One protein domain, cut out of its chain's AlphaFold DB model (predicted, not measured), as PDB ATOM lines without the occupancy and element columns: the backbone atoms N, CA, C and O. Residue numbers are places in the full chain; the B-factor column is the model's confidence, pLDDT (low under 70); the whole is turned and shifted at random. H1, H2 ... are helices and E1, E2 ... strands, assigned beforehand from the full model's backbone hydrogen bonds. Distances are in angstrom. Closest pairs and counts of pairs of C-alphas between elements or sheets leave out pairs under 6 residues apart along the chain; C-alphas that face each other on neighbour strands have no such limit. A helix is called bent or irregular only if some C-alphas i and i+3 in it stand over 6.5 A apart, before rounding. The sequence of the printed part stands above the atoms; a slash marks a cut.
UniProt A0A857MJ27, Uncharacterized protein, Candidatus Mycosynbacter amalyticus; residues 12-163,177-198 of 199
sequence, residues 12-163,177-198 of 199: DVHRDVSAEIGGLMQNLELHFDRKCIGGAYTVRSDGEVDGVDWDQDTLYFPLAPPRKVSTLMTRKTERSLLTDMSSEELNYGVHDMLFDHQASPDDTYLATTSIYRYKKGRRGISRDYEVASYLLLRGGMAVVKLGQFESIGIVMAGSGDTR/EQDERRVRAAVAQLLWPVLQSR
ATOM      1  N   ASP A  12     174.463  81.261  79.775       47.00
ATOM      2  CA  ASP A  12     173.936  80.469  80.888       47.00
ATOM      3  C   ASP A  12     175.001  80.195  81.963       47.00
ATOM      4  O   ASP A  12     174.720  80.339  83.152       47.00
ATOM      5  N   VAL A  13     176.254  79.938  81.564       48.47
ATOM      6  CA  VAL A  13     177.364  79.625  82.488       48.47
ATOM      7  C   VAL A  13     177.642  80.791  83.446       48.47
ATOM      8  O   VAL A  13     177.822  80.600  84.648       48.47
ATOM      9  N   HIS A  14     177.590  82.032  82.955       57.97
ATOM     10  CA  HIS A  14     177.843  83.208  83.792       57.97
ATOM     11  C   HIS A  14     176.728  83.517  84.799       57.97
ATOM     12  O   HIS A  14     176.994  84.132  85.839       57.97
ATOM     13  N   ARG A  15     175.481  83.120  84.515       58.78
ATOM     14  CA  ARG A  15     174.355  83.345  85.433       58.78
ATOM     15  C   ARG A  15     174.451  82.452  86.663       58.78
ATOM     16  O   ARG A  15     174.255  82.958  87.768       58.78
ATOM     17  N   ASP A  16     174.815  81.188  86.477       63.00
ATOM     18  CA  ASP A  16     174.930  80.220  87.571       63.00
ATOM     19  C   ASP A  16     176.093  80.574  88.508       63.00
ATOM     20  O   ASP A  16     175.898  80.676  89.721       63.00
ATOM     21  N   VAL A  17     177.265  80.914  87.956       67.19
ATOM     22  CA  VAL A  17     178.431  81.352  88.750       67.19
ATOM     23  C   VAL A  17     178.133  82.644  89.522       67.19
ATOM     24  O   VAL A  17     178.457  82.766  90.706       67.19
ATOM     25  N   SER A  18     177.458  83.616  88.895       66.50
ATOM     26  CA  SER A  18     177.066  84.866  89.567       66.50
ATOM     27  C   SER A  18     176.082  84.626  90.716       66.50
ATOM     28  O   SER A  18     176.191  85.259  91.772       66.50
ATOM     29  N   ALA A  19     175.111  83.730  90.520       71.62
ATOM     30  CA  ALA A  19     174.149  83.357  91.549       71.62
ATOM     31  C   ALA A  19     174.841  82.658  92.727       71.62
ATOM     32  O   ALA A  19     174.572  83.006  93.881       71.62
ATOM     33  N   GLU A  20     175.781  81.754  92.446       77.81
ATOM     34  CA  GLU A  20     176.549  81.034  93.462       77.81
ATOM     35  C   GLU A  20     177.412  81.987  94.300       77.81
ATOM     36  O   GLU A  20     177.325  81.989  95.531       77.81
ATOM     37  N   ILE A  21     178.168  82.890  93.660       79.12
ATOM     38  CA  ILE A  21     178.936  83.939  94.358       79.12
ATOM     39  C   ILE A  21     178.003  84.806  95.226       79.12
ATOM     40  O   ILE A  21     178.346  85.179  96.352       79.12
ATOM     41  N   GLY A  22     176.786  85.088  94.751       78.75
ATOM     42  CA  GLY A  22     175.770  85.841  95.494       78.75
ATOM     43  C   GLY A  22     175.274  85.131  96.741       78.75
ATOM     44  O   GLY A  22     175.163  85.764  97.799       78.75
ATOM     45  N   GLY A  23     175.022  83.827  96.626       79.94
ATOM     46  CA  GLY A  23     174.668  82.954  97.740       79.94
ATOM     47  C   GLY A  23     175.792  82.864  98.772       79.94
ATOM     48  O   GLY A  23     175.554  83.050  99.967       79.94
ATOM     49  N   LEU A  24     177.036  82.697  98.323       83.19
ATOM     50  CA  LEU A  24     178.221  82.661  99.183       83.19
ATOM     51  C   LEU A  24     178.398  83.963  99.981       83.19
ATOM     52  O   LEU A  24     178.562  83.932 101.203       83.19
ATOM     53  N   MET A  25     178.276  85.124  99.332       82.19
ATOM     54  CA  MET A  25     178.327  86.415 100.026       82.19
ATOM     55  C   MET A  25     177.120  86.637 100.951       82.19
ATOM     56  O   MET A  25     177.247  87.302 101.977       82.19
ATOM     57  N   GLN A  26     175.944  86.083 100.631       81.12
ATOM     58  CA  GLN A  26     174.791  86.101 101.537       81.12
ATOM     59  C   GLN A  26     175.030  85.266 102.799       81.12
ATOM     60  O   GLN A  26     174.608  85.677 103.877       81.12
ATOM     61  N   ASN A  27     175.733  84.136 102.698       81.94
ATOM     62  CA  ASN A  27     176.099  83.335 103.865       81.94
ATOM     63  C   ASN A  27     177.006  84.110 104.826       81.94
ATOM     64  O   ASN A  27     176.793  84.041 106.037       81.94
ATOM     65  N   LEU A  28     177.953  84.907 104.316       82.25
ATOM     66  CA  LEU A  28     178.741  85.819 105.156       82.25
ATOM     67  C   LEU A  28     177.836  86.813 105.906       82.25
ATOM     68  O   LEU A  28     177.987  86.979 107.111       82.25
ATOM     69  N   GLU A  29     176.838  87.404 105.239       80.12
ATOM     70  CA  GLU A  29     175.877  88.343 105.859       80.12
ATOM     71  C   GLU A  29     174.996  87.717 106.952       80.12
ATOM     72  O   GLU A  29     174.389  88.449 107.735       80.12
ATOM     73  N   LEU A  30     174.838  86.390 106.957       79.75
ATOM     74  CA  LEU A  30     174.095  85.669 107.995       79.75
ATOM     75  C   LEU A  30     174.948  85.421 109.243       79.75
ATOM     76  O   LEU A  30     174.408  85.378 110.346       79.75
ATOM     77  N   HIS A  31     176.260  85.256 109.070       77.94
ATOM     78  CA  HIS A  31     177.190  84.946 110.160       77.94
ATOM     79  C   HIS A  31     177.833  86.196 110.767       77.94
ATOM     80  O   HIS A  31     178.154  86.205 111.954       77.94
ATOM     81  N   PHE A  32     177.983  87.255 109.975       74.56
ATOM     82  CA  PHE A  32     178.556  88.526 110.389       74.56
ATOM     83  C   PHE A  32     177.454  89.586 110.530       74.56
ATOM     84  O   PHE A  32     176.682  89.824 109.601       74.56
ATOM     85  N   ASP A  33     177.346  90.198 111.716       63.59
ATOM     86  CA  ASP A  33     176.225  91.074 112.083       63.59
ATOM     87  C   ASP A  33     176.081  92.268 111.120       63.59
ATOM     88  O   ASP A  33     176.981  93.094 110.947       63.59
ATOM     89  N   ARG A  34     174.879  92.406 110.548       56.78
ATOM     90  CA  ARG A  34     174.460  93.507 109.665       56.78
ATOM     91  C   ARG A  34     174.514  94.887 110.335       56.78
ATOM     92  O   ARG A  34     174.334  95.891 109.650       56.78
ATOM     93  N   LYS A  35     174.716  94.953 111.656       51.88
ATOM     94  CA  LYS A  35     174.868  96.192 112.435       51.88
ATOM     95  C   LYS A  35     176.318  96.644 112.625       51.88
ATOM     96  O   LYS A  35     176.529  97.655 113.294       51.88
ATOM     97  N   CYS A  36     177.310  95.952 112.061       53.06
ATOM     98  CA  CYS A  36     178.701  96.391 112.146       53.06
ATOM     99  C   CYS A  36     178.914  97.666 111.304       53.06
ATOM    100  O   CYS A  36     179.192  97.619 110.107       53.06
ATOM    101  N   ILE A  37     178.730  98.836 111.921       48.16
ATOM    102  CA  ILE A  37     179.006 100.132 111.298       48.16
ATOM    103  C   ILE A  37     180.515 100.378 111.409       48.16
ATOM    104  O   ILE A  37     181.004 100.785 112.457       48.16
ATOM    105  N   GLY A  38     181.244 100.114 110.323       52.66
ATOM    106  CA  GLY A  38     182.658 100.485 110.173       52.66
ATOM    107  C   GLY A  38     183.695  99.400 110.494       52.66
ATOM    108  O   GLY A  38     184.883  99.687 110.400       52.66
ATOM    109  N   GLY A  39     183.287  98.174 110.837       63.41
ATOM    110  CA  GLY A  39     184.209  97.055 111.070       63.41
ATOM    111  C   GLY A  39     184.374  96.169 109.836       63.41
ATOM    112  O   GLY A  39     183.385  95.708 109.266       63.41
ATOM    113  N   ALA A  40     185.620  95.935 109.424       74.31
ATOM    114  CA  ALA A  40     185.974  94.923 108.433       74.31
ATOM    115  C   ALA A  40     186.329  93.616 109.146       74.31
ATOM    116  O   ALA A  40     187.044  93.636 110.147       74.31
ATOM    117  N   TYR A  41     185.869  92.486 108.619       79.62
ATOM    118  CA  TYR A  41     186.324  91.172 109.066       79.62
ATOM    119  C   TYR A  41     187.531  90.778 108.234       79.62
ATOM    120  O   TYR A  41     187.433  90.759 107.009       79.62
ATOM    121  N   THR A  42     188.660  90.499 108.880       79.88
ATOM    122  CA  THR A  42     189.931  90.245 108.198       79.88
ATOM    123  C   THR A  42     190.517  88.918 108.646       79.88
ATOM    124  O   THR A  42     190.634  88.680 109.848       79.88
ATOM    125  N   VAL A  43     190.940  88.092 107.698       82.44
ATOM    126  CA  VAL A  43     191.755  86.903 107.958       82.44
ATOM    127  C   VAL A  43     192.981  86.972 107.065       82.44
ATOM    128  O   VAL A  43     192.858  87.248 105.872       82.44
ATOM    129  N   ARG A  44     194.149  86.730 107.658       85.25
ATOM    130  CA  ARG A  44     195.418  86.607 106.950       85.25
ATOM    131  C   ARG A  44     195.880  85.160 107.005       85.25
ATOM    132  O   ARG A  44     195.769  84.516 108.045       85.25
ATOM    133  N   SER A  45     196.398  84.683 105.888       82.69
ATOM    134  CA  SER A  45     197.038  83.380 105.756       82.69
ATOM    135  C   SER A  45     198.299  83.535 104.928       82.69
ATOM    136  O   SER A  45     198.305  84.308 103.976       82.69
ATOM    137  N   ASP A  46     199.333  82.797 105.267       86.44
ATOM    138  CA  ASP A  46     200.590  82.721 104.543       86.44
ATOM    139  C   ASP A  46     200.986  81.259 104.328       86.44
ATOM    140  O   ASP A  46     200.442  80.340 104.950       86.44
ATOM    141  N   GLY A  47     201.897  81.037 103.389       85.12
ATOM    142  CA  GLY A  47     202.432  79.718 103.094       85.12
ATOM    143  C   GLY A  47     203.493  79.753 102.004       85.12
ATOM    144  O   GLY A  47     203.797  80.803 101.445       85.12
ATOM    145  N   GLU A  48     204.016  78.575 101.690       84.12
ATOM    146  CA  GLU A  48     205.031  78.356 100.661       84.12
ATOM    147  C   GLU A  48     204.590  77.159  99.809       84.12
ATOM    148  O   GLU A  48     204.189  76.122 100.349       84.12
ATOM    149  N   VAL A  49     204.592  77.308  98.484       76.44
ATOM    150  CA  VAL A  49     204.308  76.220  97.532       76.44
ATOM    151  C   VAL A  49     205.327  76.300  96.407       76.44
ATOM    152  O   VAL A  49     205.461  77.348  95.788       76.44
ATOM    153  N   ASP A  50     206.037  75.201  96.150       76.31
ATOM    154  CA  ASP A  50     207.052  75.100  95.092       76.31
ATOM    155  C   ASP A  50     208.114  76.223  95.141       76.31
ATOM    156  O   ASP A  50     208.536  76.736  94.109       76.31
ATOM    157  N   GLY A  51     208.534  76.626  96.350       71.62
ATOM    158  CA  GLY A  51     209.512  77.704  96.569       71.62
ATOM    159  C   GLY A  51     208.958  79.121  96.374       71.62
ATOM    160  O   GLY A  51     209.699  80.096  96.461       71.62
ATOM    161  N   VAL A  52     207.654  79.254  96.115       76.94
ATOM    162  CA  VAL A  52     206.962  80.541  96.032       76.94
ATOM    163  C   VAL A  52     206.293  80.838  97.367       76.94
ATOM    164  O   VAL A  52     205.292  80.214  97.742       76.94
ATOM    165  N   ASP A  53     206.830  81.837  98.060       84.94
ATOM    166  CA  ASP A  53     206.221  82.398  99.257       84.94
ATOM    167  C   ASP A  53     204.965  83.174  98.876       84.94
ATOM    168  O   ASP A  53     204.961  83.976  97.938       84.94
ATOM    169  N   TRP A  54     203.893  83.008  99.638       86.50
ATOM    170  CA  TRP A  54     202.691  83.797  99.438       86.50
ATOM    171  C   TRP A  54     202.058  84.243 100.748       86.50
ATOM    172  O   TRP A  54     202.110  83.571 101.777       86.50
ATOM    173  N   ASP A  55     201.408  85.399 100.684       87.94
ATOM    174  CA  ASP A  55     200.467  85.859 101.694       87.94
ATOM    175  C   ASP A  55     199.132  86.192 101.044       87.94
ATOM    176  O   ASP A  55     199.058  86.662  99.908       87.94
ATOM    177  N   GLN A  56     198.059  85.913 101.768       86.31
ATOM    178  CA  GLN A  56     196.709  86.235 101.370       86.31
ATOM    179  C   GLN A  56     195.978  86.919 102.517       86.31
ATOM    180  O   GLN A  56     195.855  86.367 103.610       86.31
ATOM    181  N   ASP A  57     195.436  88.095 102.222       86.19
ATOM    182  CA  ASP A  57     194.518  88.817 103.086       86.19
ATOM    183  C   ASP A  57     193.109  88.732 102.490       86.19
ATOM    184  O   ASP A  57     192.853  89.186 101.370       86.19
ATOM    185  N   THR A  58     192.170  88.188 103.260       87.31
ATOM    186  CA  THR A  58     190.746  88.182 102.922       87.31
ATOM    187  C   THR A  58     190.015  89.152 103.838       87.31
ATOM    188  O   THR A  58     190.065  89.023 105.063       87.31
ATOM    189  N   LEU A  59     189.313  90.121 103.249       87.44
ATOM    190  CA  LEU A  59     188.542  91.128 103.962       87.44
ATOM    191  C   LEU A  59     187.079  91.097 103.538       87.44
ATOM    192  O   LEU A  59     186.762  91.114 102.350       87.44
ATOM    193  N   TYR A  60     186.180  91.144 104.511       86.06
ATOM    194  CA  TYR A  60     184.755  91.298 104.272       86.06
ATOM    195  C   TYR A  60     184.211  92.544 104.964       86.06
ATOM    196  O   TYR A  60     184.312  92.711 106.180       86.06
ATOM    197  N   PHE A  61     183.601  93.412 104.163       85.56
ATOM    198  CA  PHE A  61     182.889  94.601 104.594       85.56
ATOM    199  C   PHE A  61     181.385  94.325 104.472       85.56
ATOM    200  O   PHE A  61     180.876  94.208 103.346       85.56
ATOM    201  N   PRO A  62     180.655  94.201 105.594       78.62
ATOM    202  CA  PRO A  62     179.214  94.002 105.556       78.62
ATOM    203  C   PRO A  62     178.507  95.240 104.992       78.62
ATOM    204  O   PRO A  62     179.082  96.321 104.862       78.62
ATOM    205  N   LEU A  63     177.230  95.071 104.648       76.38
ATOM    206  CA  LEU A  63     176.368  96.125 104.114       76.38
ATOM    207  C   LEU A  63     176.422  97.407 104.969       76.38
ATOM    208  O   LEU A  63     175.801  97.478 106.027       76.38
ATOM    209  N   ALA A  64     177.100  98.443 104.468       63.38
ATOM    210  CA  ALA A  64     177.231  99.728 105.152       63.38
ATOM    211  C   ALA A  64     176.392 100.827 104.462       63.38
ATOM    212  O   ALA A  64     176.419 100.963 103.237       63.38
ATOM    213  N   PRO A  65     175.629 101.653 105.198       54.56
ATOM    214  CA  PRO A  65     175.048 102.879 104.649       54.56
ATOM    215  C   PRO A  65     176.146 103.860 104.191       54.56
ATOM    216  O   PRO A  65     177.215 103.883 104.797       54.56
ATOM    217  N   PRO A  66     175.912 104.716 103.173       58.34
ATOM    218  CA  PRO A  66     174.653 104.941 102.449       58.34
ATOM    219  C   PRO A  66     174.461 104.034 101.223       58.34
ATOM    220  O   PRO A  66     173.344 103.891 100.716       58.34
ATOM    221  N   ARG A  67     175.529 103.404 100.730       56.56
ATOM    222  CA  ARG A  67     175.485 102.523  99.560       56.56
ATOM    223  C   ARG A  67     175.320 101.102 100.062       56.56
ATOM    224  O   ARG A  67     176.299 100.501 100.460       56.56
ATOM    225  N   LYS A  68     174.081 100.594 100.050       75.00
ATOM    226  CA  LYS A  68     173.707  99.231 100.474       75.00
ATOM    227  C   LYS A  68     174.436  98.144  99.661       75.00
ATOM    228  O   LYS A  68     173.825  97.505  98.804       75.00
ATOM    229  N   VAL A  69     175.730  97.993  99.906       79.38
ATOM    230  CA  VAL A  69     176.662  97.132  99.190       79.38
ATOM    231  C   VAL A  69     177.535  96.447 100.229       79.38
ATOM    232  O   VAL A  69     178.106  97.120 101.086       79.38
ATOM    233  N   SER A  70     177.622  95.124 100.162       83.12
ATOM    234  CA  SER A  70     178.635  94.349 100.876       83.12
ATOM    235  C   SER A  70     179.821  94.114  99.942       83.12
ATOM    236  O   SER A  70     179.645  93.990  98.729       83.12
ATOM    237  N   THR A  71     181.039  94.108 100.482       86.88
ATOM    238  CA  THR A  71     182.269  93.939  99.694       86.88
ATOM    239  C   THR A  71     183.105  92.806 100.266       86.88
ATOM    240  O   THR A  71     183.466  92.847 101.435       86.88
ATOM    241  N   LEU A  72     183.435  91.818  99.440       88.12
ATOM    242  CA  LEU A  72     184.456  90.815  99.714       88.12
ATOM    243  C   LEU A  72     185.702  91.182  98.910       88.12
ATOM    244  O   LEU A  72     185.616  91.408  97.704       88.12
ATOM    245  N   MET A  73     186.847  91.261  99.569       88.31
ATOM    246  CA  MET A  73     188.131  91.543  98.948       88.31
ATOM    247  C   MET A  73     189.111  90.432  99.292       88.31
ATOM    248  O   MET A  73     189.240  90.067 100.457       88.31
ATOM    249  N   THR A  74     189.821  89.934  98.289       88.25
ATOM    250  CA  THR A  74     190.908  88.974  98.467       88.25
ATOM    251  C   THR A  74     192.143  89.548  97.805       88.25
ATOM    252  O   THR A  74     192.136  89.828  96.607       88.25
ATOM    253  N   ARG A  75     193.195  89.743  98.591       88.06
ATOM    254  CA  ARG A  75     194.519  90.131  98.119       88.06
ATOM    255  C   ARG A  75     195.433  88.933  98.276       88.06
ATOM    256  O   ARG A  75     195.562  88.452  99.392       88.06
ATOM    257  N   LYS A  76     196.076  88.494  97.199       87.88
ATOM    258  CA  LYS A  76     197.128  87.475  97.231       87.88
ATOM    259  C   LYS A  76     198.422  88.092  96.719       87.88
ATOM    260  O   LYS A  76     198.431  88.649  95.626       87.88
ATOM    261  N   THR A  77     199.480  88.005  97.506       86.38
ATOM    262  CA  THR A  77     200.832  88.396  97.119       86.38
ATOM    263  C   THR A  77     201.655  87.129  96.969       86.38
ATOM    264  O   THR A  77     201.756  86.365  97.921       86.38
ATOM    265  N   GLU A  78     202.238  86.915  95.801       87.44
ATOM    266  CA  GLU A  78     203.197  85.842  95.533       87.44
ATOM    267  C   GLU A  78     204.584  86.468  95.408       87.44
ATOM    268  O   GLU A  78     204.728  87.524  94.785       87.44
ATOM    269  N   ARG A  79     205.587  85.854  96.033       86.62
ATOM    270  CA  ARG A  79     206.980  86.289  96.020       86.62
ATOM    271  C   ARG A  79     207.855  85.146  95.538       86.62
ATOM    272  O   ARG A  79     207.809  84.050  96.086       86.62
ATOM    273  N   SER A  80     208.691  85.446  94.559       86.19
ATOM    274  CA  SER A  80     209.701  84.526  94.049       86.19
ATOM    275  C   SER A  80     211.049  85.220  94.089       86.19
ATOM    276  O   SER A  80     211.147  86.404  93.746       86.19
ATOM    277  N   LEU A  81     212.084  84.505  94.524       85.94
ATOM    278  CA  LEU A  81     213.453  84.986  94.379       85.94
ATOM    279  C   LEU A  81     213.764  85.137  92.893       85.94
ATOM    280  O   LEU A  81     213.416  84.276  92.085       85.94
ATOM    281  N   LEU A  82     214.439  86.224  92.520       84.69
ATOM    282  CA  LEU A  82     214.831  86.419  91.123       84.69
ATOM    283  C   LEU A  82     215.774  85.322  90.621       84.69
ATOM    284  O   LEU A  82     215.790  85.051  89.427       84.69
ATOM    285  N   THR A  83     216.553  84.701  91.509       84.81
ATOM    286  CA  THR A  83     217.466  83.597  91.172       84.81
ATOM    287  C   THR A  83     216.752  82.334  90.720       84.81
ATOM    288  O   THR A  83     217.340  81.537  89.993       84.81
ATOM    289  N   ASP A  84     215.503  82.157  91.142       82.81
ATOM    290  CA  ASP A  84     214.703  80.981  90.804       82.81
ATOM    291  C   ASP A  84     213.997  81.157  89.453       82.81
ATOM    292  O   ASP A  84     213.476  80.198  88.887       82.81
ATOM    293  N   MET A  85     214.006  82.381  88.915       78.00
ATOM    294  CA  MET A  85     213.450  82.708  87.611       78.00
ATOM    295  C   MET A  85     214.491  82.501  86.514       78.00
ATOM    296  O   MET A  85     215.659  82.879  86.639       78.00
ATOM    297  N   SER A  86     214.064  81.939  85.390       73.62
ATOM    298  CA  SER A  86     214.925  81.822  84.219       73.62
ATOM    299  C   SER A  86     215.196  83.197  83.595       73.62
ATOM    300  O   SER A  86     214.376  84.115  83.648       73.62
ATOM    301  N   SER A  87     216.337  83.340  82.918       67.38
ATOM    302  CA  SER A  87     216.674  84.568  82.182       67.38
ATOM    303  C   SER A  87     215.692  84.900  81.052       67.38
ATOM    304  O   SER A  87     215.680  86.025  80.573       67.38
ATOM    305  N   GLU A  88     214.891  83.929  80.599       66.50
ATOM    306  CA  GLU A  88     213.839  84.137  79.595       66.50
ATOM    307  C   GLU A  88     212.566  84.751  80.203       66.50
ATOM    308  O   GLU A  88     211.823  85.444  79.510       66.50
ATOM    309  N   GLU A  89     212.328  84.539  81.501       63.69
ATOM    310  CA  GLU A  89     211.199  85.104  82.253       63.69
ATOM    311  C   GLU A  89     211.493  86.521  82.767       63.69
ATOM    312  O   GLU A  89     210.576  87.304  83.026       63.69
ATOM    313  N   LEU A  90     212.775  86.873  82.884       65.94
ATOM    314  CA  LEU A  90     213.224  88.201  83.283       65.94
ATOM    315  C   LEU A  90     213.318  89.128  82.065       65.94
ATOM    316  O   LEU A  90     214.175  88.996  81.196       65.94
ATOM    317  N   ASN A  91     212.430  90.119  82.005       70.62
ATOM    318  CA  ASN A  91     212.495  91.166  80.986       70.62
ATOM    319  C   ASN A  91     213.734  92.061  81.206       70.62
ATOM    320  O   ASN A  91     214.097  92.352  82.347       70.62
ATOM    321  N   TYR A  92     214.321  92.588  80.123       67.25
ATOM    322  CA  TYR A  92     215.395  93.595  80.138       67.25
ATOM    323  C   TYR A  92     215.139  94.743  81.128       67.25
ATOM    324  O   TYR A  92     216.059  95.156  81.822       67.25
ATOM    325  N   GLY A  93     213.887  95.191  81.281       72.69
ATOM    326  CA  GLY A  93     213.543  96.239  82.249       72.69
ATOM    327  C   GLY A  93     213.831  95.877  83.716       72.69
ATOM    328  O   GLY A  93     214.151  96.760  84.504       72.69
ATOM    329  N   VAL A  94     213.767  94.594  84.093       76.00
ATOM    330  CA  VAL A  94     214.154  94.137  85.441       76.00
ATOM    331  C   VAL A  94     215.673  94.182  85.599       76.00
ATOM    332  O   VAL A  94     216.165  94.623  86.635       76.00
ATOM    333  N   HIS A  95     216.421  93.788  84.565       75.94
ATOM    334  CA  HIS A  95     217.883  93.866  84.568       75.94
ATOM    335  C   HIS A  95     218.391  95.309  84.665       75.94
ATOM    336  O   HIS A  95     219.287  95.573  85.467       75.94
ATOM    337  N   ASP A  96     217.785  96.239  83.921       78.75
ATOM    338  CA  ASP A  96     218.111  97.668  83.998       78.75
ATOM    339  C   ASP A  96     217.866  98.209  85.413       78.75
ATOM    340  O   ASP A  96     218.727  98.869  85.988       78.75
ATOM    341  N   MET A  97     216.739  97.845  86.037       77.81
ATOM    342  CA  MET A  97     216.436  98.256  87.411       77.81
ATOM    343  C   MET A  97     217.416  97.681  88.439       77.81
ATOM    344  O   MET A  97     217.808  98.387  89.368       77.81
ATOM    345  N   LEU A  98     217.836  96.421  88.297       80.38
ATOM    346  CA  LEU A  98     218.861  95.842  89.173       80.38
ATOM    347  C   LEU A  98     220.195  96.582  89.039       80.38
ATOM    348  O   LEU A  98     220.845  96.858  90.049       80.38
ATOM    349  N   PHE A  99     220.585  96.923  87.808       81.38
ATOM    350  CA  PHE A  99     221.798  97.683  87.534       81.38
ATOM    351  C   PHE A  99     221.728  99.092  88.138       81.38
ATOM    352  O   PHE A  99     222.615  99.474  88.905       81.38
ATOM    353  N   ASP A 100     220.648  99.830  87.867       81.31
ATOM    354  CA  ASP A 100     220.437 101.203  88.342       81.31
ATOM    355  C   ASP A 100     220.442 101.295  89.872       81.31
ATOM    356  O   ASP A 100     220.976 102.243  90.454       81.31
ATOM    357  N   HIS A 101     219.881 100.286  90.538       76.75
ATOM    358  CA  HIS A 101     219.805 100.226  91.994       76.75
ATOM    359  C   HIS A 101     220.965  99.467  92.654       76.75
ATOM    360  O   HIS A 101     220.967  99.337  93.880       76.75
ATOM    361  N   GLN A 102     221.956  99.003  91.880       81.81
ATOM    362  CA  GLN A 102     223.103  98.214  92.359       81.81
ATOM    363  C   GLN A 102     222.672  97.030  93.241       81.81
ATOM    364  O   GLN A 102     223.259  96.761  94.294       81.81
ATOM    365  N   ALA A 103     221.602  96.349  92.833       80.00
ATOM    366  CA  ALA A 103     220.989  95.262  93.580       80.00
ATOM    367  C   ALA A 103     221.471  93.894  93.077       80.00
ATOM    368  O   ALA A 103     221.654  93.691  91.876       80.00
ATOM    369  N   SER A 104     221.651  92.944  94.002       83.56
ATOM    370  CA  SER A 104     221.940  91.547  93.660       83.56
ATOM    371  C   SER A 104     220.637  90.777  93.417       83.56
ATOM    372  O   SER A 104     219.709  90.932  94.221       83.56
ATOM    373  N   PRO A 105     220.560  89.918  92.383       81.00
ATOM    374  CA  PRO A 105     219.458  88.971  92.219       81.00
ATOM    375  C   PRO A 105     219.218  88.096  93.459       81.00
ATOM    376  O   PRO A 105     218.065  87.845  93.791       81.00
ATOM    377  N   ASP A 106     220.283  87.713  94.172       82.56
ATOM    378  CA  ASP A 106     220.227  86.808  95.336       82.56
ATOM    379  C   ASP A 106     219.412  87.371  96.515       82.56
ATOM    380  O   ASP A 106     218.861  86.618  97.311       82.56
ATOM    381  N   ASP A 107     219.321  88.701  96.617       81.00
ATOM    382  CA  ASP A 107     218.631  89.410  97.704       81.00
ATOM    383  C   ASP A 107     217.367  90.139  97.207       81.00
ATOM    384  O   ASP A 107     216.870  91.062  97.869       81.00
ATOM    385  N   THR A 108     216.880  89.789  96.012       84.44
ATOM    386  CA  THR A 108     215.777  90.488  95.349       84.44
ATOM    387  C   THR A 108     214.636  89.538  95.015       84.44
ATOM    388  O   THR A 108     214.837  88.456  94.468       84.44
ATOM    389  N   TYR A 109     213.417  89.997  95.286       85.81
ATOM    390  CA  TYR A 109     212.201  89.245  95.001       85.81
ATOM    391  C   TYR A 109     211.375  89.943  93.930       85.81
ATOM    392  O   TYR A 109     211.184  91.164  93.973       85.81
ATOM    393  N   LEU A 110     210.811  89.158  93.021       85.88
ATOM    394  CA  LEU A 110     209.658  89.579  92.244       85.88
ATOM    395  C   LEU A 110     208.403  89.300  93.072       85.88
ATOM    396  O   LEU A 110     208.141  88.160  93.446       85.88
ATOM    397  N   ALA A 111     207.632  90.343  93.362       83.62
ATOM    398  CA  ALA A 111     206.370  90.243  94.076       83.62
ATOM    399  C   ALA A 111     205.206  90.606  93.155       83.62
ATOM    400  O   ALA A 111     205.114  91.741  92.687       83.62
ATOM    401  N   THR A 112     204.275  89.680  92.947       82.44
ATOM    402  CA  THR A 112     203.034  89.936  92.207       82.44
ATOM    403  C   THR A 112     201.866  89.930  93.177       82.44
ATOM    404  O   THR A 112     201.616  88.952  93.873       82.44
ATOM    405  N   THR A 113     201.165  91.058  93.260       82.25
ATOM    406  CA  THR A 113     199.976  91.230  94.090       82.25
ATOM    407  C   THR A 113     198.739  91.263  93.209       82.25
ATOM    408  O   THR A 113     198.581  92.169  92.396       82.25
ATOM    409  N   SER A 114     197.836  90.319  93.437       81.88
ATOM    410  CA  SER A 114     196.535  90.222  92.783       81.88
ATOM    411  C   SER A 114     195.440  90.581  93.782       81.88
ATOM    412  O   SER A 114     195.350  89.984  94.857       81.88
ATOM    413  N   ILE A 115     194.602  91.560  93.447       84.50
ATOM    414  CA  ILE A 115     193.509  92.055  94.286       84.50
ATOM    415  C   ILE A 115     192.191  91.829  93.556       84.50
ATOM    416  O   ILE A 115     191.909  92.452  92.536       84.50
ATOM    417  N   TYR A 116     191.347  90.976  94.126       83.94
ATOM    418  CA  TYR A 116     189.985  90.732  93.668       83.94
ATOM    419  C   TYR A 116     189.008  91.420  94.611       83.94
ATOM    420  O   TYR A 116     189.097  91.260  95.830       83.94
ATOM    421  N   ARG A 117     188.050  92.173  94.067       85.06
ATOM    422  CA  ARG A 117     187.017  92.855  94.853       85.06
ATOM    423  C   ARG A 117     185.632  92.544  94.305       85.06
ATOM    424  O   ARG A 117     185.247  93.056  93.261       85.06
ATOM    425  N   TYR A 118     184.854  91.781  95.061       84.25
ATOM    426  CA  TYR A 118     183.466  91.446  94.759       84.25
ATOM    427  C   TYR A 118     182.531  92.340  95.578       84.25
ATOM    428  O   TYR A 118     182.593  92.370  96.806       84.25
ATOM    429  N   LYS A 119     181.656  93.089  94.911       82.00
ATOM    430  CA  LYS A 119     180.683  94.006  95.513       82.00
ATOM    431  C   LYS A 119     179.280  93.488  95.244       82.00
ATOM    432  O   LYS A 119     178.838  93.475  94.102       82.00
ATOM    433  N   LYS A 120     178.541  93.119  96.282       81.69
ATOM    434  CA  LYS A 120     177.145  92.693  96.166       81.69
ATOM    435  C   LYS A 120     176.222  93.852  96.515       81.69
ATOM    436  O   LYS A 120     176.187  94.315  97.653       81.69
ATOM    437  N   GLY A 121     175.472  94.329  95.529       76.81
ATOM    438  CA  GLY A 121     174.435  95.346  95.690       76.81
ATOM    439  C   GLY A 121     173.029  94.771  95.522       76.81
ATOM    440  O   GLY A 121     172.829  93.576  95.340       76.81
ATOM    441  N   ARG A 122     172.016  95.646  95.520       69.88
ATOM    442  CA  ARG A 122     170.615  95.231  95.286       69.88
ATOM    443  C   ARG A 122     170.364  94.637  93.901       69.88
ATOM    444  O   ARG A 122     169.408  93.895  93.734       69.88
ATOM    445  N   ARG A 123     171.146  95.065  92.909       66.12
ATOM    446  CA  ARG A 123     170.939  94.715  91.500       66.12
ATOM    447  C   ARG A 123     171.757  93.505  91.064       66.12
ATOM    448  O   ARG A 123     171.577  93.072  89.941       66.12
ATOM    449  N   GLY A 124     172.625  92.977  91.925       70.56
ATOM    450  CA  GLY A 124     173.534  91.888  91.586       70.56
ATOM    451  C   GLY A 124     174.932  92.115  92.149       70.56
ATOM    452  O   GLY A 124     175.102  92.872  93.112       70.56
ATOM    453  N   ILE A 125     175.918  91.450  91.558       74.25
ATOM    454  CA  ILE A 125     177.309  91.457  92.020       74.25
ATOM    455  C   ILE A 125     178.165  92.133  90.966       74.25
ATOM    456  O   ILE A 125     177.948  91.935  89.778       74.25
ATOM    457  N   SER A 126     179.136  92.930  91.389       74.44
ATOM    458  CA  SER A 126     180.183  93.415  90.506       74.44
ATOM    459  C   SER A 126     181.555  92.960  90.968       74.44
ATOM    460  O   SER A 126     181.772  92.798  92.169       74.44
ATOM    461  N   ARG A 127     182.482  92.777  90.030       73.75
ATOM    462  CA  ARG A 127     183.874  92.418  90.318       73.75
ATOM    463  C   ARG A 127     184.805  93.488  89.768       73.75
ATOM    464  O   ARG A 127     184.701  93.809  88.589       73.75
ATOM    465  N   ASP A 128     185.723  93.963  90.602       76.81
ATOM    466  CA  ASP A 128     186.919  94.693  90.179       76.81
ATOM    467  C   ASP A 128     188.138  93.781  90.376       76.81
ATOM    468  O   ASP A 128     188.179  92.996  91.332       76.81
ATOM    469  N   TYR A 129     189.128  93.907  89.497       75.19
ATOM    470  CA  TYR A 129     190.386  93.176  89.599       75.19
ATOM    471  C   TYR A 129     191.565  94.096  89.322       75.19
ATOM    472  O   TYR A 129     191.530  94.906  88.396       75.19
ATOM    473  N   GLU A 130     192.607  93.944  90.124       76.88
ATOM    474  CA  GLU A 130     193.850  94.682  89.995       76.88
ATOM    475  C   GLU A 130     195.030  93.726  90.151       76.88
ATOM    476  O   GLU A 130     195.039  92.883  91.050       76.88
ATOM    477  N   VAL A 131     196.035  93.877  89.290       76.50
ATOM    478  CA  VAL A 131     197.339  93.222  89.448       76.50
ATOM    479  C   VAL A 131     198.400  94.286  89.492       76.50
ATOM    480  O   VAL A 131     198.451  95.150  88.616       76.50
ATOM    481  N   ALA A 132     199.280  94.194  90.473       74.00
ATOM    482  CA  ALA A 132     200.471  95.010  90.540       74.00
ATOM    483  C   ALA A 132     201.689  94.124  90.775       74.00
ATOM    484  O   ALA A 132     201.685  93.273  91.665       74.00
ATOM    485  N   SER A 133     202.736  94.352  89.991       78.75
ATOM    486  CA  SER A 133     204.011  93.657  90.142       78.75
ATOM    487  C   SER A 133     205.073  94.632  90.619       78.75
ATOM    488  O   SER A 133     205.165  95.774  90.151       78.75
ATOM    489  N   TYR A 134     205.881  94.167  91.559       83.12
ATOM    490  CA  TYR A 134     206.898  94.944  92.235       83.12
ATOM    491  C   TYR A 134     208.203  94.166  92.309       83.12
ATOM    492  O   TYR A 134     208.203  92.958  92.530       83.12
ATOM    493  N   LEU A 135     209.312  94.883  92.205       83.50
ATOM    494  CA  LEU A 135     210.631  94.389  92.565       83.50
ATOM    495  C   LEU A 135     210.926  94.812  94.004       83.50
ATOM    496  O   LEU A 135     210.936  96.009  94.305       83.50
ATOM    497  N   LEU A 136     211.131  93.846  94.897       84.12
ATOM    498  CA  LEU A 136     211.487  94.087  96.294       84.12
ATOM    499  C   LEU A 136     212.997  93.929  96.451       84.12
ATOM    500  O   LEU A 136     213.510  92.813  96.424       84.12
ATOM    501  N   LEU A 137     213.697  95.049  96.615       80.19
ATOM    502  CA  LEU A 137     215.150  95.083  96.759       80.19
ATOM    503  C   LEU A 137     215.552  94.883  98.229       80.19
ATOM    504  O   LEU A 137     214.849  95.346  99.131       80.19
ATOM    505  N   ARG A 138     216.696  94.218  98.444       67.75
ATOM    506  CA  ARG A 138     217.428  93.977  99.705       67.75
ATOM    507  C   ARG A 138     216.665  94.288 101.000       67.75
ATOM    508  O   ARG A 138     216.515  95.447 101.387       67.75
ATOM    509  N   GLY A 139     216.258  93.245 101.726       60.22
ATOM    510  CA  GLY A 139     215.650  93.371 103.060       60.22
ATOM    511  C   GLY A 139     214.321  94.141 103.092       60.22
ATOM    512  O   GLY A 139     213.919  94.607 104.156       60.22
ATOM    513  N   GLY A 140     213.663  94.321 101.939       55.94
ATOM    514  CA  GLY A 140     212.428  95.100 101.801       55.94
ATOM    515  C   GLY A 140     212.633  96.620 101.819       55.94
ATOM    516  O   GLY A 140     211.667  97.358 102.002       55.94
ATOM    517  N   MET A 141     213.870  97.105 101.653       55.81
ATOM    518  CA  MET A 141     214.199  98.530 101.795       55.81
ATOM    519  C   MET A 141     213.707  99.400 100.631       55.81
ATOM    520  O   MET A 141     213.544 100.607 100.807       55.81
ATOM    521  N   ALA A 142     213.475  98.819  99.452       64.25
ATOM    522  CA  ALA A 142     212.937  99.541  98.306       64.25
ATOM    523  C   ALA A 142     211.985  98.667  97.484       64.25
ATOM    524  O   ALA A 142     212.198  97.466  97.320       64.25
ATOM    525  N   VAL A 143     210.937  99.307  96.967       72.88
ATOM    526  CA  VAL A 143     209.897  98.691  96.142       72.88
ATOM    527  C   VAL A 143     209.857  99.433  94.814       72.88
ATOM    528  O   VAL A 143     209.499 100.611  94.781       72.88
ATOM    529  N   VAL A 144     210.206  98.754  93.723       73.00
ATOM    530  CA  VAL A 144     210.113  99.321  92.372       73.00
ATOM    531  C   VAL A 144     208.873  98.765  91.694       73.00
ATOM    532  O   VAL A 144     208.733  97.557  91.526       73.00
ATOM    533  N   LYS A 145     207.935  99.637  91.324       77.38
ATOM    534  CA  LYS A 145     206.710  99.230  90.631       77.38
ATOM    535  C   LYS A 145     207.029  98.924  89.170       77.38
ATOM    536  O   LYS A 145     207.422  99.822  88.433       77.38
ATOM    537  N   LEU A 146     206.818  97.676  88.763       69.38
ATOM    538  CA  LEU A 146     207.071  97.208  87.396       69.38
ATOM    539  C   LEU A 146     205.867  97.450  86.484       69.38
ATOM    540  O   LEU A 146     206.016  97.721  85.297       69.38
ATOM    541  N   GLY A 147     204.663  97.386  87.051       64.06
ATOM    542  CA  GLY A 147     203.420  97.606  86.330       64.06
ATOM    543  C   GLY A 147     202.215  97.499  87.253       64.06
ATOM    544  O   GLY A 147     202.286  96.894  88.323       64.06
ATOM    545  N   GLN A 148     201.114  98.121  86.846       69.69
ATOM    546  CA  GLN A 148     199.807  97.937  87.465       69.69
ATOM    547  C   GLN A 148     198.765  97.904  86.363       69.69
ATOM    548  O   GLN A 148     198.780  98.738  85.458       69.69
ATOM    549  N   PHE A 149     197.876  96.933  86.470       62.94
ATOM    550  CA  PHE A 149     196.716  96.779  85.622       62.94
ATOM    551  C   PHE A 149     195.471  96.868  86.497       62.94
ATOM    552  O   PHE A 149     195.373  96.164  87.501       62.94
ATOM    553  N   GLU A 150     194.526  97.716  86.102       58.16
ATOM    554  CA  GLU A 150     193.229  97.867  86.755       58.16
ATOM    555  C   GLU A 150     192.128  97.553  85.740       58.16
ATOM    556  O   GLU A 150     192.044  98.185  84.688       58.16
ATOM    557  N   SER A 151     191.264  96.590  86.056       59.72
ATOM    558  CA  SER A 151     190.022  96.364  85.317       59.72
ATOM    559  C   SER A 151     188.889  97.148  85.981       59.72
ATOM    560  O   SER A 151     188.647  97.009  87.185       59.72
ATOM    561  N   ILE A 152     188.190  97.979  85.200       50.81
ATOM    562  CA  ILE A 152     187.026  98.737  85.670       50.81
ATOM    563  C   ILE A 152     185.801  97.811  85.679       50.81
ATOM    564  O   ILE A 152     185.529  97.100  84.717       50.81
ATOM    565  N   GLY A 153     185.106  97.815  86.818       46.12
ATOM    566  CA  GLY A 153     184.190  96.778  87.283       46.12
ATOM    567  C   GLY A 153     183.149  96.236  86.302       46.12
ATOM    568  O   GLY A 153     182.435  96.977  85.635       46.12
ATOM    569  N   ILE A 154     182.971  94.916  86.336       50.94
ATOM    570  CA  ILE A 154     181.912  94.204  85.611       50.94
ATOM    571  C   ILE A 154     180.663  94.189  86.489       50.94
ATOM    572  O   ILE A 154     180.717  93.638  87.584       50.94
ATOM    573  N   VAL A 155     179.538  94.763  86.047       47.91
ATOM    574  CA  VAL A 155     178.253  94.709  86.774       47.91
ATOM    575  C   VAL A 155     177.419  93.529  86.275       47.91
ATOM    576  O   VAL A 155     177.034  93.481  85.112       47.91
ATOM    577  N   MET A 156     177.097  92.588  87.163       55.97
ATOM    578  CA  MET A 156     176.425  91.332  86.816       55.97
ATOM    579  C   MET A 156     175.055  91.330  87.480       55.97
ATOM    580  O   MET A 156     174.930  91.182  88.699       55.97
ATOM    581  N   ALA A 157     174.026  91.622  86.684       46.94
ATOM    582  CA  ALA A 157     172.683  91.858  87.188       46.94
ATOM    583  C   ALA A 157     171.952  90.549  87.532       46.94
ATOM    584  O   ALA A 157     171.903  89.615  86.733       46.94
ATOM    585  N   GLY A 158     171.320  90.512  88.705       42.97
ATOM    586  CA  GLY A 158     170.354  89.485  89.072       42.97
ATOM    587  C   GLY A 158     168.977  89.845  88.518       42.97
ATOM    588  O   GLY A 158     168.364  90.808  88.973       42.97
ATOM    589  N   SER A 159     168.490  89.033  87.578       43.44
ATOM    590  CA  SER A 159     167.188  89.105  86.892       43.44
ATOM    591  C   SER A 159     166.970  90.289  85.928       43.44
ATOM    592  O   SER A 159     166.967  91.455  86.310       43.44
ATOM    593  N   GLY A 160     166.704  89.955  84.661       40.16
ATOM    594  CA  GLY A 160     165.942  90.788  83.723       40.16
ATOM    595  C   GLY A 160     166.724  91.558  82.661       40.16
ATOM    596  O   GLY A 160     166.352  91.470  81.502       40.16
ATOM    597  N   ASP A 161     167.797  92.262  83.014       40.16
ATOM    598  CA  ASP A 161     168.556  93.084  82.058       40.16
ATOM    599  C   ASP A 161     170.043  93.072  82.424       40.16
ATOM    600  O   ASP A 161     170.500  93.794  83.316       40.16
ATOM    601  N   THR A 162     170.812  92.219  81.744       38.62
ATOM    602  CA  THR A 162     172.273  92.215  81.840       38.62
ATOM    603  C   THR A 162     172.795  93.409  81.052       38.62
ATOM    604  O   THR A 162     172.919  93.355  79.832       38.62
ATOM    605  N   ARG A 163     173.091  94.516  81.734       34.34
ATOM    606  CA  ARG A 163     173.775  95.650  81.113       34.34
ATOM    607  C   ARG A 163     175.264  95.536  81.418       34.34
ATOM    608  O   ARG A 163     175.691  95.870  82.519       34.34
ATOM    609  N   GLU A 177     185.149  79.373  86.470       68.81
ATOM    610  CA  GLU A 177     185.148  78.463  87.628       68.81
ATOM    611  C   GLU A 177     186.297  78.756  88.618       68.81
ATOM    612  O   GLU A 177     186.315  78.278  89.759       68.81
ATOM    613  N   GLN A 178     187.316  79.512  88.201       73.62
ATOM    614  CA  GLN A 178     188.407  79.930  89.069       73.62
ATOM    615  C   GLN A 178     187.952  81.047  90.021       73.62
ATOM    616  O   GLN A 178     188.352  81.034  91.185       73.62
ATOM    617  N   ASP A 179     187.079  81.964  89.593       72.38
ATOM    618  CA  ASP A 179     186.432  82.948  90.473       72.38
ATOM    619  C   ASP A 179     185.609  82.294  91.577       72.38
ATOM    620  O   ASP A 179     185.746  82.655  92.748       72.38
ATOM    621  N   GLU A 180     184.782  81.308  91.230       76.25
ATOM    622  CA  GLU A 180     183.963  80.601  92.215       76.25
ATOM    623  C   GLU A 180     184.846  79.939  93.280       76.25
ATOM    624  O   GLU A 180     184.615  80.102  94.481       76.25
ATOM    625  N   ARG A 181     185.918  79.258  92.854       80.12
ATOM    626  CA  ARG A 181     186.896  78.649  93.768       80.12
ATOM    627  C   ARG A 181     187.560  79.680  94.678       80.12
ATOM    628  O   ARG A 181     187.680  79.423  95.877       80.12
ATOM    629  N   ARG A 182     187.939  80.851  94.151       81.62
ATOM    630  CA  ARG A 182     188.510  81.955  94.948       81.62
ATOM    631  C   ARG A 182     187.526  82.437  96.014       81.62
ATOM    632  O   ARG A 182     187.896  82.528  97.182       81.62
ATOM    633  N   VAL A 183     186.270  82.697  95.641       81.94
ATOM    634  CA  VAL A 183     185.238  83.169  96.582       81.94
ATOM    635  C   VAL A 183     184.917  82.103  97.630       81.94
ATOM    636  O   VAL A 183     184.836  82.428  98.814       81.94
ATOM    637  N   ARG A 184     184.786  80.827  97.241       83.69
ATOM    638  CA  ARG A 184     184.573  79.715  98.184       83.69
ATOM    639  C   ARG A 184     185.703  79.623  99.208       83.69
ATOM    640  O   ARG A 184     185.422  79.543 100.403       83.69
ATOM    641  N   ALA A 185     186.959  79.683  98.760       84.00
ATOM    642  CA  ALA A 185     188.119  79.651  99.646       84.00
ATOM    643  C   ALA A 185     188.136  80.851 100.608       84.00
ATOM    644  O   ALA A 185     188.305  80.671 101.813       84.00
ATOM    645  N   ALA A 186     187.878  82.061 100.103       85.12
ATOM    646  CA  ALA A 186     187.810  83.281 100.904       85.12
ATOM    647  C   ALA A 186     186.706  83.219 101.978       85.12
ATOM    648  O   ALA A 186     186.930  83.552 103.142       85.12
ATOM    649  N   VAL A 187     185.510  82.748 101.612       84.69
ATOM    650  CA  VAL A 187     184.386  82.569 102.544       84.69
ATOM    651  C   VAL A 187     184.718  81.529 103.610       84.69
ATOM    652  O   VAL A 187     184.470  81.774 104.790       84.69
ATOM    653  N   ALA A 188     185.302  80.393 103.220       83.81
ATOM    654  CA  ALA A 188     185.713  79.355 104.157       83.81
ATOM    655  C   ALA A 188     186.745  79.881 105.167       83.81
ATOM    656  O   ALA A 188     186.572  79.674 106.366       83.81
ATOM    657  N   GLN A 189     187.756  80.627 104.706       82.75
ATOM    658  CA  GLN A 189     188.756  81.263 105.572       82.75
ATOM    659  C   GLN A 189     188.125  82.224 106.587       82.75
ATOM    660  O   GLN A 189     188.495  82.205 107.756       82.75
ATOM    661  N   LEU A 190     187.161  83.047 106.162       82.19
ATOM    662  CA  LEU A 190     186.478  83.994 107.049       82.19
ATOM    663  C   LEU A 190     185.581  83.297 108.079       82.19
ATOM    664  O   LEU A 190     185.514  83.732 109.227       82.19
ATOM    665  N   LEU A 191     184.868  82.240 107.684       80.88
ATOM    666  CA  LEU A 191     183.921  81.548 108.561       80.88
ATOM    667  C   LEU A 191     184.595  80.569 109.524       80.88
ATOM    668  O   LEU A 191     184.070  80.353 110.615       80.88
ATOM    669  N   TRP A 192     185.741  79.993 109.154       78.62
ATOM    670  CA  TRP A 192     186.419  78.971 109.950       78.62
ATOM    671  C   TRP A 192     186.660  79.387 111.416       78.62
ATOM    672  O   TRP A 192     186.197  78.666 112.304       78.62
ATOM    673  N   PRO A 193     187.249  80.565 111.719       69.25
ATOM    674  CA  PRO A 193     187.452  81.001 113.102       69.25
ATOM    675  C   PRO A 193     186.141  81.200 113.876       69.25
ATOM    676  O   PRO A 193     186.071  80.939 115.076       69.25
ATOM    677  N   VAL A 194     185.080  81.648 113.195       68.50
ATOM    678  CA  VAL A 194     183.763  81.887 113.806       68.50
ATOM    679  C   VAL A 194     183.105  80.570 114.203       68.50
ATOM    680  O   VAL A 194     182.522  80.476 115.282       68.50
ATOM    681  N   LEU A 195     183.208  79.548 113.352       70.25
ATOM    682  CA  LEU A 195     182.628  78.232 113.607       70.25
ATOM    683  C   LEU A 195     183.374  77.482 114.715       70.25
ATOM    684  O   LEU A 195     182.721  76.874 115.553       70.25
ATOM    685  N   GLN A 196     184.705  77.588 114.778       65.00
ATOM    686  CA  GLN A 196     185.496  76.962 115.846       65.00
ATOM    687  C   GLN A 196     185.262  77.577 117.233       65.00
ATOM    688  O   GLN A 196     185.424  76.897 118.235       65.00
ATOM    689  N   SER A 197     184.866  78.850 117.314       57.56
ATOM    690  CA  SER A 197     184.610  79.531 118.596       57.56
ATOM    691  C   SER A 197     183.295  79.137 119.294       57.56
ATOM    692  O   SER A 197     182.956  79.715 120.328       57.56
ATOM    693  N   ARG A 198     182.516  78.220 118.704       52.59
ATOM    694  CA  ARG A 198     181.189  77.800 119.189       52.59
ATOM    695  C   ARG A 198     181.162  76.420 119.858       52.59
ATOM    696  O   ARG A 198     180.097  76.063 120.361       52.59
TER     697      ARG A 198
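Overview. This is residues 12 to 163 and 177 to 198 of the 199 residues of an uncharacterized protein of Candidatus Mycosynbacter amalyticus (UniProt A0A857MJ27). Picture one long, twisted sheet of six strands, with two helices, H1 and H3, side by side across one of its faces near one end of the strands. At the other end, between E3 and E4, the chain loops out past the sheet through residues 82 to 108, which include the short H2. The printed part has 174 residues, in the order H1 E1 E2 E3 H2 E4 E5 E6 H3; the sheet is antiparallel throughout, in the order E1 - E2 - E3 - E4 - E5 - E6, and the class is mixed. The whole is loose, with a radius of gyration of the C-alphas of 19.3 A and spans of 55 by 42 by 31 A.

Arrangement. Begin with E3, residues 69 to 81, and E4, residues 109 to 121, where N 74 and O 116 are 2.9 A apart. Beside E3 find E2, residues 52 to 64, with N 57 and O 75 at 2.9 A, then the edge strand E1, residues 41 to 49, with N 45 and O 56 at 2.9 A. Beside E4 find E5, residues 124 to 137, with N 115 and O 130 at 2.8 A, then the edge strand E6, residues 142 to 157, with N 135 and O 144 at 2.8 A. E1 E2 E3 and E4 E5 E6 are meanders, each strand the antiparallel neighbour of the one before. H3, residues 177 to 196, is on the sheet at a height of 9.6 A and runs across the strands, at 65 degrees to E1 on the local plane; its Ala 186 comes closest to Thr 58 of E2, C-alphas 6.1 A apart. H1, residues 12 to 31, is on the same face and touches H3, C-alphas of Ile 21 and Glu 180 being closest at 6.4 A, with a shallow tilt of 13 degrees, the same way. H2, residues 92 to 100, is on the sheet along E5, at 19 degrees on the local plane, and is apart from H1 and H3. Every O i to N i+4 pair is within hydrogen-bond range in H1 and H2, and 14 of 16 in H3.

Along the chain. Find C-alpha 12 at (173.936, 80.469, 80.888); from there H1 runs 29.8 A to residue 31. E5 spans 42.1 A, and E6 spans 42.5 A and bends by 60 degrees at residue 146. H3 spans 28.3 A to C-alpha 196 at (185.496, 76.962, 115.846), has a kink of 31 degrees near residue 190, and is only just irregular, with C-alphas 190 and 193 at 6.8 A.

Size, cuts and confidence. The C-alphas of Gln 102 and Gly 160 are the farthest apart, 58.3 A. Residues 164 to 176 are not printed, and C-alphas 163 and 177 stand 21.6 A apart across the cut. Of the links that are printed whole, none is long. Look for low confidence, under 70, in 54 residues, among them 146 to 163; the mean pLDDT of the printed part is 73.6.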